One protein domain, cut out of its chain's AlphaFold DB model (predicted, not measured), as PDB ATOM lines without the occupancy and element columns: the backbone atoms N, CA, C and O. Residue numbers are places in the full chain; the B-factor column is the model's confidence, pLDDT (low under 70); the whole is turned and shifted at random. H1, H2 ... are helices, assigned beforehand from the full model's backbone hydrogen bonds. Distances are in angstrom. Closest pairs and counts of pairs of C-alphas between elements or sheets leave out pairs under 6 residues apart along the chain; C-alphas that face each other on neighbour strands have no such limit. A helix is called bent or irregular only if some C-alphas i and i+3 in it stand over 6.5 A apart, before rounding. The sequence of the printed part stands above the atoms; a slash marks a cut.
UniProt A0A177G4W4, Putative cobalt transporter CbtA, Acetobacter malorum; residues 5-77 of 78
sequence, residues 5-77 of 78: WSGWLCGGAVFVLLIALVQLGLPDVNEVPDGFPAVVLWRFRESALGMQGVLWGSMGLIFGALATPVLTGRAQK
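This is residues 5 to 77 of the 78 residues of the protein "Putative cobalt transporter CbtA" of Acetobacter malorum (UniProt A0A177G4W4). Two helices and the strand-free link between them make a wide, open U: H1 is the shorter arm, residues 26 to 37 cross over at the closed end, and the long helix H2 runs back the other way with an empty gap between the arms. H2 makes most of the length, and past a kink near residue 67 its last part turns towards the side of H1. The printed part has 73 residues with two named helices, H1 then H2, and no named strand; its class is all helix. It is extended, with a radius of gyration of the C-alphas of 19.7 A, and spans 65 by 25 by 12 A.

Find C-alpha 5 at (23.490, 2.289, 18.073); here H1, residues 5 to 25, begins, and it runs 30.6 A to C-alpha 25 at (47.452, 0.822, -0.883). Pass residues 26 to 37 to reach H2, residues 38 to 75, which runs 53.0 A from C-alpha 38 to C-alpha 75 at (16.030, -3.109, 35.430).

H1 and H2 are apart, with no C-alpha of the one within 8 A of the other. Look at residues 66 to 69 for the kink of 40 degrees in H2; the helix is irregular there, but only just, with C-alphas 66 and 69 at 6.8 A. In H1 every O i to N i+4 pair is within hydrogen-bond range; in H2 32 of 34 are.

The two C-alphas farthest apart are those of Asp 34 and Lys 77, at 66.0 A, while those of Trp 5 and Lys 77 are 24.7 A apart. The printed part has no cut, and the link from H1 to H2 is long, at 12 residues. The mean pLDDT of the printed part is 93.7; look for the low value, under 70, at residue 77.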
ATOM      1  N   TRP A   5      23.857   2.682  19.432       88.38
ATOM      2  CA  TRP A   5      23.490   2.289  18.073       88.38
ATOM      3  C   TRP A   5      24.214   3.110  16.998       88.38
ATOM      4  O   TRP A   5      24.880   2.547  16.126       88.38
ATOM      5  N   SER A   6      24.177   4.440  17.106       93.50
ATOM      6  CA  SER A   6      24.959   5.321  16.230       93.50
ATOM      7  C   SER A   6      26.466   5.030  16.304       93.50
ATOM      8  O   SER A   6      27.163   5.128  15.293       93.50
ATOM      9  N   GLY A   7      26.968   4.674  17.493       92.00
ATOM     10  CA  GLY A   7      28.365   4.288  17.708       92.00
ATOM     11  C   GLY A   7      28.755   3.011  16.959       92.00
ATOM     12  O   GLY A   7      29.771   3.004  16.265       92.00
ATOM     13  N   TRP A   8      27.924   1.967  17.027       93.69
ATOM     14  CA  TRP A   8      28.118   0.713  16.286       93.69
ATOM     15  C   TRP A   8      28.178   0.940  14.772       93.69
ATOM     16  O   TRP A   8      29.084   0.433  14.110       93.69
ATOM     17  N   LEU A   9      27.262   1.749  14.227       94.75
ATOM     18  CA  LEU A   9      27.243   2.074  12.795       94.75
ATOM     19  C   LEU A   9      28.496   2.843  12.361       94.75
ATOM     20  O   LEU A   9      29.100   2.505  11.343       94.75
ATOM     21  N   CYS A  10      28.921   3.842  13.143       95.88
ATOM     22  CA  CYS A  10      30.152   4.583  12.853       95.88
ATOM     23  C   CYS A  10      31.385   3.675  12.914       95.88
ATOM     24  O   CYS A  10      32.240   3.761  12.036       95.88
ATOM     25  N   GLY A  11      31.468   2.782  13.905       95.31
ATOM     26  CA  GLY A  11      32.558   1.810  14.011       95.31
ATOM     27  C   GLY A  11      32.637   0.892  12.789       95.31
ATOM     28  O   GLY A  11      33.712   0.730  12.213       95.31
ATOM     29  N   GLY A  12      31.495   0.362  12.338       95.75
ATOM     30  CA  GLY A  12      31.417  -0.431  11.109       95.75
ATOM     31  C   GLY A  12      31.860   0.354   9.870       95.75
ATOM     32  O   GLY A  12      32.650  -0.150   9.073       95.75
ATOM     33  N   ALA A  13      31.421   1.608   9.737       97.38
ATOM     34  CA  ALA A  13      31.821   2.474   8.628       97.38
ATOM     35  C   ALA A  13      33.332   2.762   8.624       97.38
ATOM     36  O   ALA A  13      33.972   2.672   7.577       97.38
ATOM     37  N   VAL A  14      33.918   3.056   9.791       97.88
ATOM     38  CA  VAL A  14      35.366   3.276   9.935       97.88
ATOM     39  C   VAL A  14      36.148   2.009   9.593       97.88
ATOM     40  O   VAL A  14      37.143   2.093   8.880       97.88
ATOM     41  N   PHE A  15      35.694   0.833  10.033       96.00
ATOM     42  CA  PHE A  15      36.338  -0.434   9.679       96.00
ATOM     43  C   PHE A  15      36.365  -0.658   8.160       96.00
ATOM     44  O   PHE A  15      37.428  -0.929   7.601       96.00
ATOM     45  N   VAL A  16      35.225  -0.487   7.480       97.56
ATOM     46  CA  VAL A  16      35.144  -0.627   6.015       97.56
ATOM     47  C   VAL A  16      36.059   0.377   5.314       97.56
ATOM     48  O   VAL A  16      36.775  -0.002   4.389       97.56
ATOM     49  N   LEU A  17      36.082   1.633   5.774       98.19
ATOM     50  CA  LEU A  17      36.969   2.669   5.241       98.19
ATOM     51  C   LEU A  17      38.446   2.266   5.363       98.19
ATOM     52  O   LEU A  17      39.186   2.362   4.388       98.19
ATOM     53  N   LEU A  18      38.872   1.785   6.533       98.19
ATOM     54  CA  LEU A  18      40.255   1.359   6.758       98.19
ATOM     55  C   LEU A  18      40.640   0.170   5.871       98.19
ATOM     56  O   LEU A  18      41.696   0.206   5.243       98.19
ATOM     57  N   ILE A  19      39.783  -0.850   5.768       96.88
ATOM     58  CA  ILE A  19      40.033  -2.001   4.887       96.88
ATOM     59  C   ILE A  19      40.116  -1.562   3.423       96.88
ATOM     60  O   ILE A  19      41.012  -2.004   2.709       96.88
ATOM     61  N   ALA A  20      39.237  -0.661   2.978       96.75
ATOM     62  CA  ALA A  20      39.285  -0.129   1.620       96.75
ATOM     63  C   ALA A  20      40.591   0.635   1.346       96.75
ATOM     64  O   ALA A  20      41.213   0.423   0.310       96.75
ATOM     65  N   LEU A  21      41.044   1.475   2.284       97.56
ATOM     66  CA  LEU A  21      42.319   2.188   2.161       97.56
ATOM     67  C   LEU A  21      43.509   1.226   2.076       97.56
ATOM     68  O   LEU A  21      44.397   1.432   1.252       97.56
ATOM     69  N   VAL A  22      43.512   0.164   2.883       96.38
ATOM     70  CA  VAL A  22      44.551  -0.876   2.829       96.38
ATOM     71  C   VAL A  22      44.533  -1.594   1.479       96.38
ATOM     72  O   VAL A  22      45.579  -1.711   0.850       96.38
ATOM     73  N   GLN A  23      43.356  -2.008   0.999       92.75
ATOM     74  CA  GLN A  23      43.200  -2.671  -0.302       92.75
ATOM     75  C   GLN A  23      43.670  -1.796  -1.472       92.75
ATOM     76  O   GLN A  23      44.229  -2.322  -2.425       92.75
ATOM     77  N   LEU A  24      43.460  -0.478  -1.401       94.50
ATOM     78  CA  LEU A  24      43.937   0.472  -2.413       94.50
ATOM     79  C   LEU A  24      45.444   0.745  -2.314       94.50
ATOM     80  O   LEU A  24      46.064   1.108  -3.310       94.50
ATOM     81  N   GLY A  25      46.021   0.624  -1.116       95.06
ATOM     82  CA  GLY A  25      47.452   0.822  -0.883       95.06
ATOM     83  C   GLY A  25      48.311  -0.397  -1.230       95.06
ATOM     84  O   GLY A  25      49.511  -0.247  -1.458       95.06
ATOM     85  N   LEU A  26      47.722  -1.594  -1.259       92.88
ATOM     86  CA  LEU A  26      48.402  -2.830  -1.641       92.88
ATOM     87  C   LEU A  26      48.551  -2.923  -3.170       92.88
ATOM     88  O   LEU A  26      47.600  -2.621  -3.893       92.88
ATOM     89  N   PRO A  27      49.721  -3.351  -3.683       89.69
ATOM     90  CA  PRO A  27      49.888  -3.597  -5.108       89.69
ATOM     91  C   PRO A  27      49.004  -4.768  -5.548       89.69
ATOM     92  O   PRO A  27      48.931  -5.791  -4.867       89.69
ATOM     93  N   ASP A  28      48.360  -4.620  -6.704       86.00
ATOM     94  CA  ASP A  28      47.568  -5.685  -7.315       86.00
ATOM     95  C   ASP A  28      48.519  -6.761  -7.860       86.00
ATOM     96  O   ASP A  28      49.175  -6.585  -8.891       86.00
ATOM     97  N   VAL A  29      48.664  -7.847  -7.102       86.06
ATOM     98  CA  VAL A  29      49.428  -9.028  -7.494       86.06
ATOM     99  C   VAL A  29      48.476 -10.207  -7.512       86.06
ATOM    100  O   VAL A  29      47.905 -10.587  -6.488       86.06
ATOM    101  N   ASN A  30      48.330 -10.821  -8.683       84.25
ATOM    102  CA  ASN A  30      47.598 -12.066  -8.798       84.25
ATOM    103  C   ASN A  30      48.513 -13.235  -8.414       84.25
ATOM    104  O   ASN A  30      49.263 -13.754  -9.236       84.25
ATOM    105  N   GLU A  31      48.448 -13.650  -7.151       83.75
ATOM    106  CA  GLU A  31      49.163 -14.834  -6.650       83.75
ATOM    107  C   GLU A  31      48.532 -16.157  -7.124       83.75
ATOM    108  O   GLU A  31      49.025 -17.243  -6.814       83.75
ATOM    109  N   VAL A  32      47.428 -16.084  -7.873       89.00
ATOM    110  CA  VAL A  32      46.727 -17.247  -8.401       89.00
ATOM    111  C   VAL A  32      47.285 -17.608  -9.785       89.00
ATOM    112  O   VAL A  32      47.263 -16.758 -10.677       89.00
ATOM    113  N   PRO A  33      47.734 -18.862 -10.002       87.31
ATOM    114  CA  PRO A  33      48.239 -19.310 -11.297       87.31
ATOM    115  C   PRO A  33      47.212 -19.197 -12.426       87.31
ATOM    116  O   PRO A  33      46.004 -19.366 -12.216       87.31
ATOM    117  N   ASP A  34      47.712 -19.026 -13.649       87.75
ATOM    118  CA  ASP A  34      46.885 -19.043 -14.852       87.75
ATOM    119  C   ASP A  34      46.127 -20.375 -14.980       87.75
ATOM    120  O   ASP A  34      46.692 -21.463 -14.862       87.75
ATOM    121  N   GLY A  35      44.814 -20.287 -15.210       89.06
ATOM    122  CA  GLY A  35      43.926 -21.449 -15.325       89.06
ATOM    123  C   GLY A  35      43.335 -21.957 -14.005       89.06
ATOM    124  O   GLY A  35      42.570 -22.924 -14.026       89.06
ATOM    125  N   PHE A  36      43.619 -21.317 -12.862       90.94
ATOM    126  CA  PHE A  36      42.961 -21.680 -11.606       90.94
ATOM    127  C   PHE A  36      41.440 -21.434 -11.676       90.94
ATOM    128  O   PHE A  36      41.003 -20.359 -12.103       90.94
ATOM    129  N   PRO A  37      40.595 -22.377 -11.221       93.19
ATOM    130  CA  PRO A  37      39.150 -22.211 -11.312       93.19
ATOM    131  C   PRO A  37      38.629 -21.064 -10.428       93.19
ATOM    132  O   PRO A  37      38.556 -21.180  -9.203       93.19
ATOM    133  N   ALA A  38      38.152 -19.981 -11.048       92.38
ATOM    134  CA  ALA A  38      37.561 -18.834 -10.344       92.38
ATOM    135  C   ALA A  38      36.364 -19.217  -9.447       92.38
ATOM    136  O   ALA A  38      36.126 -18.597  -8.409       92.38
ATOM    137  N   VAL A  39      35.640 -20.284  -9.808       95.88
ATOM    138  CA  VAL A  39      34.527 -20.819  -9.010       95.88
ATOM    139  C   VAL A  39      34.974 -21.274  -7.618       95.88
ATOM    140  O   VAL A  39      34.227 -21.105  -6.659       95.88
ATOM    141  N   VAL A  40      36.197 -21.793  -7.474       95.44
ATOM    142  CA  VAL A  40      36.724 -22.243  -6.177       95.44
ATOM    143  C   VAL A  40      36.973 -21.044  -5.262       95.44
ATOM    144  O   VAL A  40      36.538 -21.065  -4.112       95.44
ATOM    145  N   LEU A  41      37.575 -19.966  -5.781       94.44
ATOM    146  CA  LEU A  41      37.758 -18.712  -5.031       94.44
ATOM    147  C   LEU A  41      36.418 -18.128  -4.585       94.44
ATOM    148  O   LEU A  41      36.280 -17.652  -3.459       94.44
ATOM    149  N   TRP A  42      35.418 -18.174  -5.463       94.88
ATOM    150  CA  TRP A  42      34.083 -17.692  -5.142       94.88
ATOM    151  C   TRP A  42      33.432 -18.509  -4.018       94.88
ATOM    152  O   TRP A  42      32.976 -17.935  -3.029       94.88
ATOM    153  N   ARG A  43      33.471 -19.843  -4.102       97.19
ATOM    154  CA  ARG A  43      32.942 -20.727  -3.049       97.19
ATOM    155  C   ARG A  43      33.684 -20.575  -1.726       97.19
ATOM    156  O   ARG A  43      33.053 -20.647  -0.676       97.19
ATOM    157  N   PHE A  44      34.990 -20.316  -1.768       96.12
ATOM    158  CA  PHE A  44      35.769 -19.980  -0.578       96.12
ATOM    159  C   PHE A  44      35.307 -18.663   0.061       96.12
ATOM    160  O   PHE A  44      35.145 -18.598   1.275       96.12
ATOM    161  N   ARG A  45      35.045 -17.614  -0.732       95.88
ATOM    162  CA  ARG A  45      34.522 -16.337  -0.207       95.88
ATOM    163  C   ARG A  45      33.146 -16.517   0.429       95.88
ATOM    164  O   ARG A  45      32.920 -16.026   1.532       95.88
ATOM    165  N   GLU A  46      32.254 -17.248  -0.235       97.94
ATOM    166  CA  GLU A  46      30.931 -17.571   0.310       97.94
ATOM    167  C   GLU A  46      31.037 -18.330   1.641       97.94
ATOM    168  O   GLU A  46      30.393 -17.950   2.623       97.94
ATOM    169  N   SER A  47      31.871 -19.374   1.707       97.75
ATOM    170  CA  SER A  47      32.032 -20.169   2.927       97.75
ATOM    171  C   SER A  47      32.709 -19.381   4.048       97.75
ATOM    172  O   SER A  47      32.289 -19.494   5.199       97.75
ATOM    173  N   ALA A  48      33.690 -18.533   3.733       97.56
ATOM    174  CA  ALA A  48      34.347 -17.660   4.699       97.56
ATOM    175  C   ALA A  48      33.363 -16.660   5.325       97.56
ATOM    176  O   ALA A  48      33.345 -16.505   6.548       97.56
ATOM    177  N   LEU A  49      32.503 -16.025   4.517       97.25
ATOM    178  CA  LEU A  49      31.444 -15.142   5.018       97.25
ATOM    179  C   LEU A  49      30.448 -15.905   5.900       97.25
ATOM    180  O   LEU A  49      30.104 -15.436   6.986       97.25
ATOM    181  N   GLY A  50      30.041 -17.105   5.474       97.75
ATOM    182  CA  GLY A  50      29.189 -17.989   6.269       97.75
ATOM    183  C   GLY A  50      29.821 -18.348   7.616       97.75
ATOM    184  O   GLY A  50      29.168 -18.235   8.651       97.75
ATOM    185  N   MET A  51      31.109 -18.702   7.626       98.25
ATOM    186  CA  MET A  51      31.852 -19.031   8.842       98.25
ATOM    187  C   MET A  51      31.919 -17.847   9.810       98.25
ATOM    188  O   MET A  51      31.662 -18.030  10.998       98.25
ATOM    189  N   GLN A  52      32.209 -16.636   9.321       97.31
ATOM    190  CA  GLN A  52      32.198 -15.429  10.157       97.31
ATOM    191  C   GLN A  52      30.804 -15.178  10.745       97.31
ATOM    192  O   GLN A  52      30.678 -14.926  11.943       97.31
ATOM    193  N   GLY A  53      29.753 -15.315   9.932       97.75
ATOM    194  CA  GLY A  53      28.370 -15.188  10.389       97.75
ATOM    195  C   GLY A  53      28.007 -16.202  11.475       97.75
ATOM    196  O   GLY A  53      27.430 -15.826  12.492       97.75
ATOM    197  N   VAL A  54      28.390 -17.471  11.308       98.25
ATOM    198  CA  VAL A  54      28.152 -18.526  12.308       98.25
ATOM    199  C   VAL A  54      28.938 -18.259  13.589       98.25
ATOM    200  O   VAL A  54      28.362 -18.327  14.674       98.25
ATOM    201  N   LEU A  55      30.226 -17.928  13.489       98.19
ATOM    202  CA  LEU A  55      31.089 -17.699  14.648       98.19
ATOM    203  C   LEU A  55      30.599 -16.512  15.486       98.19
ATOM    204  O   LEU A  55      30.301 -16.667  16.670       98.19
ATOM    205  N   TRP A  56      30.448 -15.341  14.869       97.00
ATOM    206  CA  TRP A  56      30.027 -14.137  15.587       97.00
ATOM    207  C   TRP A  56      28.547 -14.173  15.962       97.00
ATOM    208  O   TRP A  56      28.181 -13.756  17.062       97.00
ATOM    209  N   GLY A  57      27.701 -14.710  15.083       97.69
ATOM    210  CA  GLY A  57      26.270 -14.852  15.324       97.69
ATOM    211  C   GLY A  57      25.978 -15.785  16.492       97.69
ATOM    212  O   GLY A  57      25.245 -15.403  17.401       97.69
ATOM    213  N   SER A  58      26.586 -16.974  16.528       98.31
ATOM    214  CA  SER A  58      26.394 -17.910  17.644       98.31
ATOM    215  C   SER A  58      26.885 -17.328  18.968       98.31
ATOM    216  O   SER A  58      26.160 -17.398  19.961       98.31
ATOM    217  N   MET A  59      28.053 -16.677  18.980       98.19
ATOM    218  CA  MET A  59      28.570 -16.025  20.183       98.19
ATOM    219  C   MET A  59      27.627 -14.922  20.680       98.19
ATOM    220  O   MET A  59      27.307 -14.883  21.868       98.19
ATOM    221  N   GLY A  60      27.138 -14.062  19.783       96.25
ATOM    222  CA  GLY A  60      26.189 -13.000  20.122       96.25
ATOM    223  C   GLY A  60      24.851 -13.534  20.638       96.25
ATOM    224  O   GLY A  60      24.336 -13.029  21.633       96.25
ATOM    225  N   LEU A  61      24.311 -14.583  20.009       97.88
ATOM    226  CA  LEU A  61      23.048 -15.205  20.413       97.88
ATOM    227  C   LEU A  61      23.156 -15.899  21.774       97.88
ATOM    228  O   LEU A  61      22.308 -15.676  22.640       97.88
ATOM    229  N   ILE A  62      24.205 -16.702  21.985       98.25
ATOM    230  CA  ILE A  62      24.446 -17.385  23.264       98.25
ATOM    231  C   ILE A  62      24.640 -16.347  24.368       98.25
ATOM    232  O   ILE A  62      23.978 -16.416  25.404       98.25
ATOM    233  N   PHE A  63      25.501 -15.353  24.138       97.12
ATOM    234  CA  PHE A  63      25.719 -14.280  25.100       97.12
ATOM    235  C   PHE A  63      24.425 -13.517  25.403       97.12
ATOM    236  O   PHE A  63      24.109 -13.304  26.570       97.12
ATOM    237  N   GLY A  64      23.648 -13.148  24.382       95.25
ATOM    238  CA  GLY A  64      22.380 -12.436  24.552       95.25
ATOM    239  C   GLY A  64      21.371 -13.223  25.390       95.25
ATOM    240  O   GLY A  64      20.774 -12.669  26.319       95.25
ATOM    241  N   ALA A  65      21.232 -14.527  25.131       96.75
ATOM    242  CA  ALA A  65      20.365 -15.404  25.916       96.75
ATOM    243  C   ALA A  65      20.800 -15.475  27.390       96.75
ATOM    244  O   ALA A  65      19.965 -15.357  28.288       96.75
ATOM    245  N   LEU A  66      22.106 -15.595  27.648       97.00
ATOM    246  CA  LEU A  66      22.660 -15.642  29.006       97.00
ATOM    247  C   LEU A  66      22.600 -14.283  29.729       97.00
ATOM    248  O   LEU A  66      22.404 -14.237  30.943       97.00
ATOM    249  N   ALA A  67      22.739 -13.171  29.003       96.69
ATOM    250  CA  ALA A  67      22.719 -11.821  29.565       96.69
ATOM    251  C   ALA A  67      21.301 -11.333  29.904       96.69
ATOM    252  O   ALA A  67      21.130 -10.555  30.845       96.69
ATOM    253  N   THR A  68      20.284 -11.801  29.171       95.94
ATOM    254  CA  THR A  68      18.874 -11.398  29.335       95.94
ATOM    255  C   THR A  68      18.392 -11.417  30.797       95.94
ATOM    256  O   THR A  68      17.951 -10.368  31.271       95.94
ATOM    257  N   PRO A  69      18.500 -12.521  31.571       92.50
ATOM    258  CA  PRO A  69      18.031 -12.538  32.962       92.50
ATOM    259  C   PRO A  69      18.769 -11.539  33.869       92.50
ATOM    260  O   PRO A  69      18.151 -10.930  34.743       92.50
ATOM    261  N   VAL A  70      20.071 -11.321  33.647       94.38
ATOM    262  CA  VAL A  70      20.883 -10.369  34.429       94.38
ATOM    263  C   VAL A  70      20.430  -8.932  34.175       94.38
ATOM    264  O   VAL A  70      20.287  -8.143  35.112       94.38
ATOM    265  N   LEU A  71      20.187  -8.589  32.911       92.50
ATOM    266  CA  LEU A  71      19.769  -7.247  32.512       92.50
ATOM    267  C   LEU A  71      18.339  -6.943  32.981       92.50
ATOM    268  O   LEU A  71      18.104  -5.873  33.543       92.50
ATOM    269  N   THR A  72      17.414  -7.899  32.850       93.44
ATOM    270  CA  THR A  72      16.030  -7.756  33.335       93.44
ATOM    271  C   THR A  72      15.976  -7.630  34.860       93.44
ATOM    272  O   THR A  72      15.302  -6.743  35.381       93.44
ATOM    273  N   GLY A  73      16.747  -8.444  35.592       88.06
ATOM    274  CA  GLY A  73      16.817  -8.365  37.054       88.06
ATOM    275  C   GLY A  73      17.436  -7.061  37.576       88.06
ATOM    276  O   GLY A  73      17.087  -6.605  38.664       88.06
ATOM    277  N   ARG A  74      18.330  -6.425  36.806       83.12
ATOM    278  CA  ARG A  74      18.861  -5.087  37.115       83.12
ATOM    279  C   ARG A  74      17.828  -3.989  36.859       83.12
ATOM    280  O   ARG A  74      17.761  -3.055  37.649       83.12
ATOM    281  N   ALA A  75      17.040  -4.103  35.790       82.12
ATOM    282  CA  ALA A  75      16.030  -3.109  35.430       82.12
ATOM    283  C   ALA A  75      14.905  -2.990  36.472       82.12
ATOM    284  O   ALA A  75      14.414  -1.894  36.692       82.12
ATOM    285  N   GLN A  76      14.536  -4.083  37.150       77.31
ATOM    286  CA  GLN A  76      13.492  -4.072  38.188       77.31
ATOM    287  C   GLN A  76      13.927  -3.476  39.538       77.31
ATOM    288  O   GLN A  76      13.087  -3.265  40.407       77.31
ATOM    289  N   LYS A  77      15.231  -3.271  39.760       68.38
ATOM    290  CA  LYS A  77      15.761  -2.729  41.026       68.38
ATOM    291  C   LYS A  77      15.801  -1.195  41.066       68.38
ATOM    292  O   LYS A  77      16.257  -0.648  42.068       68.38
TER     293      LYS A  77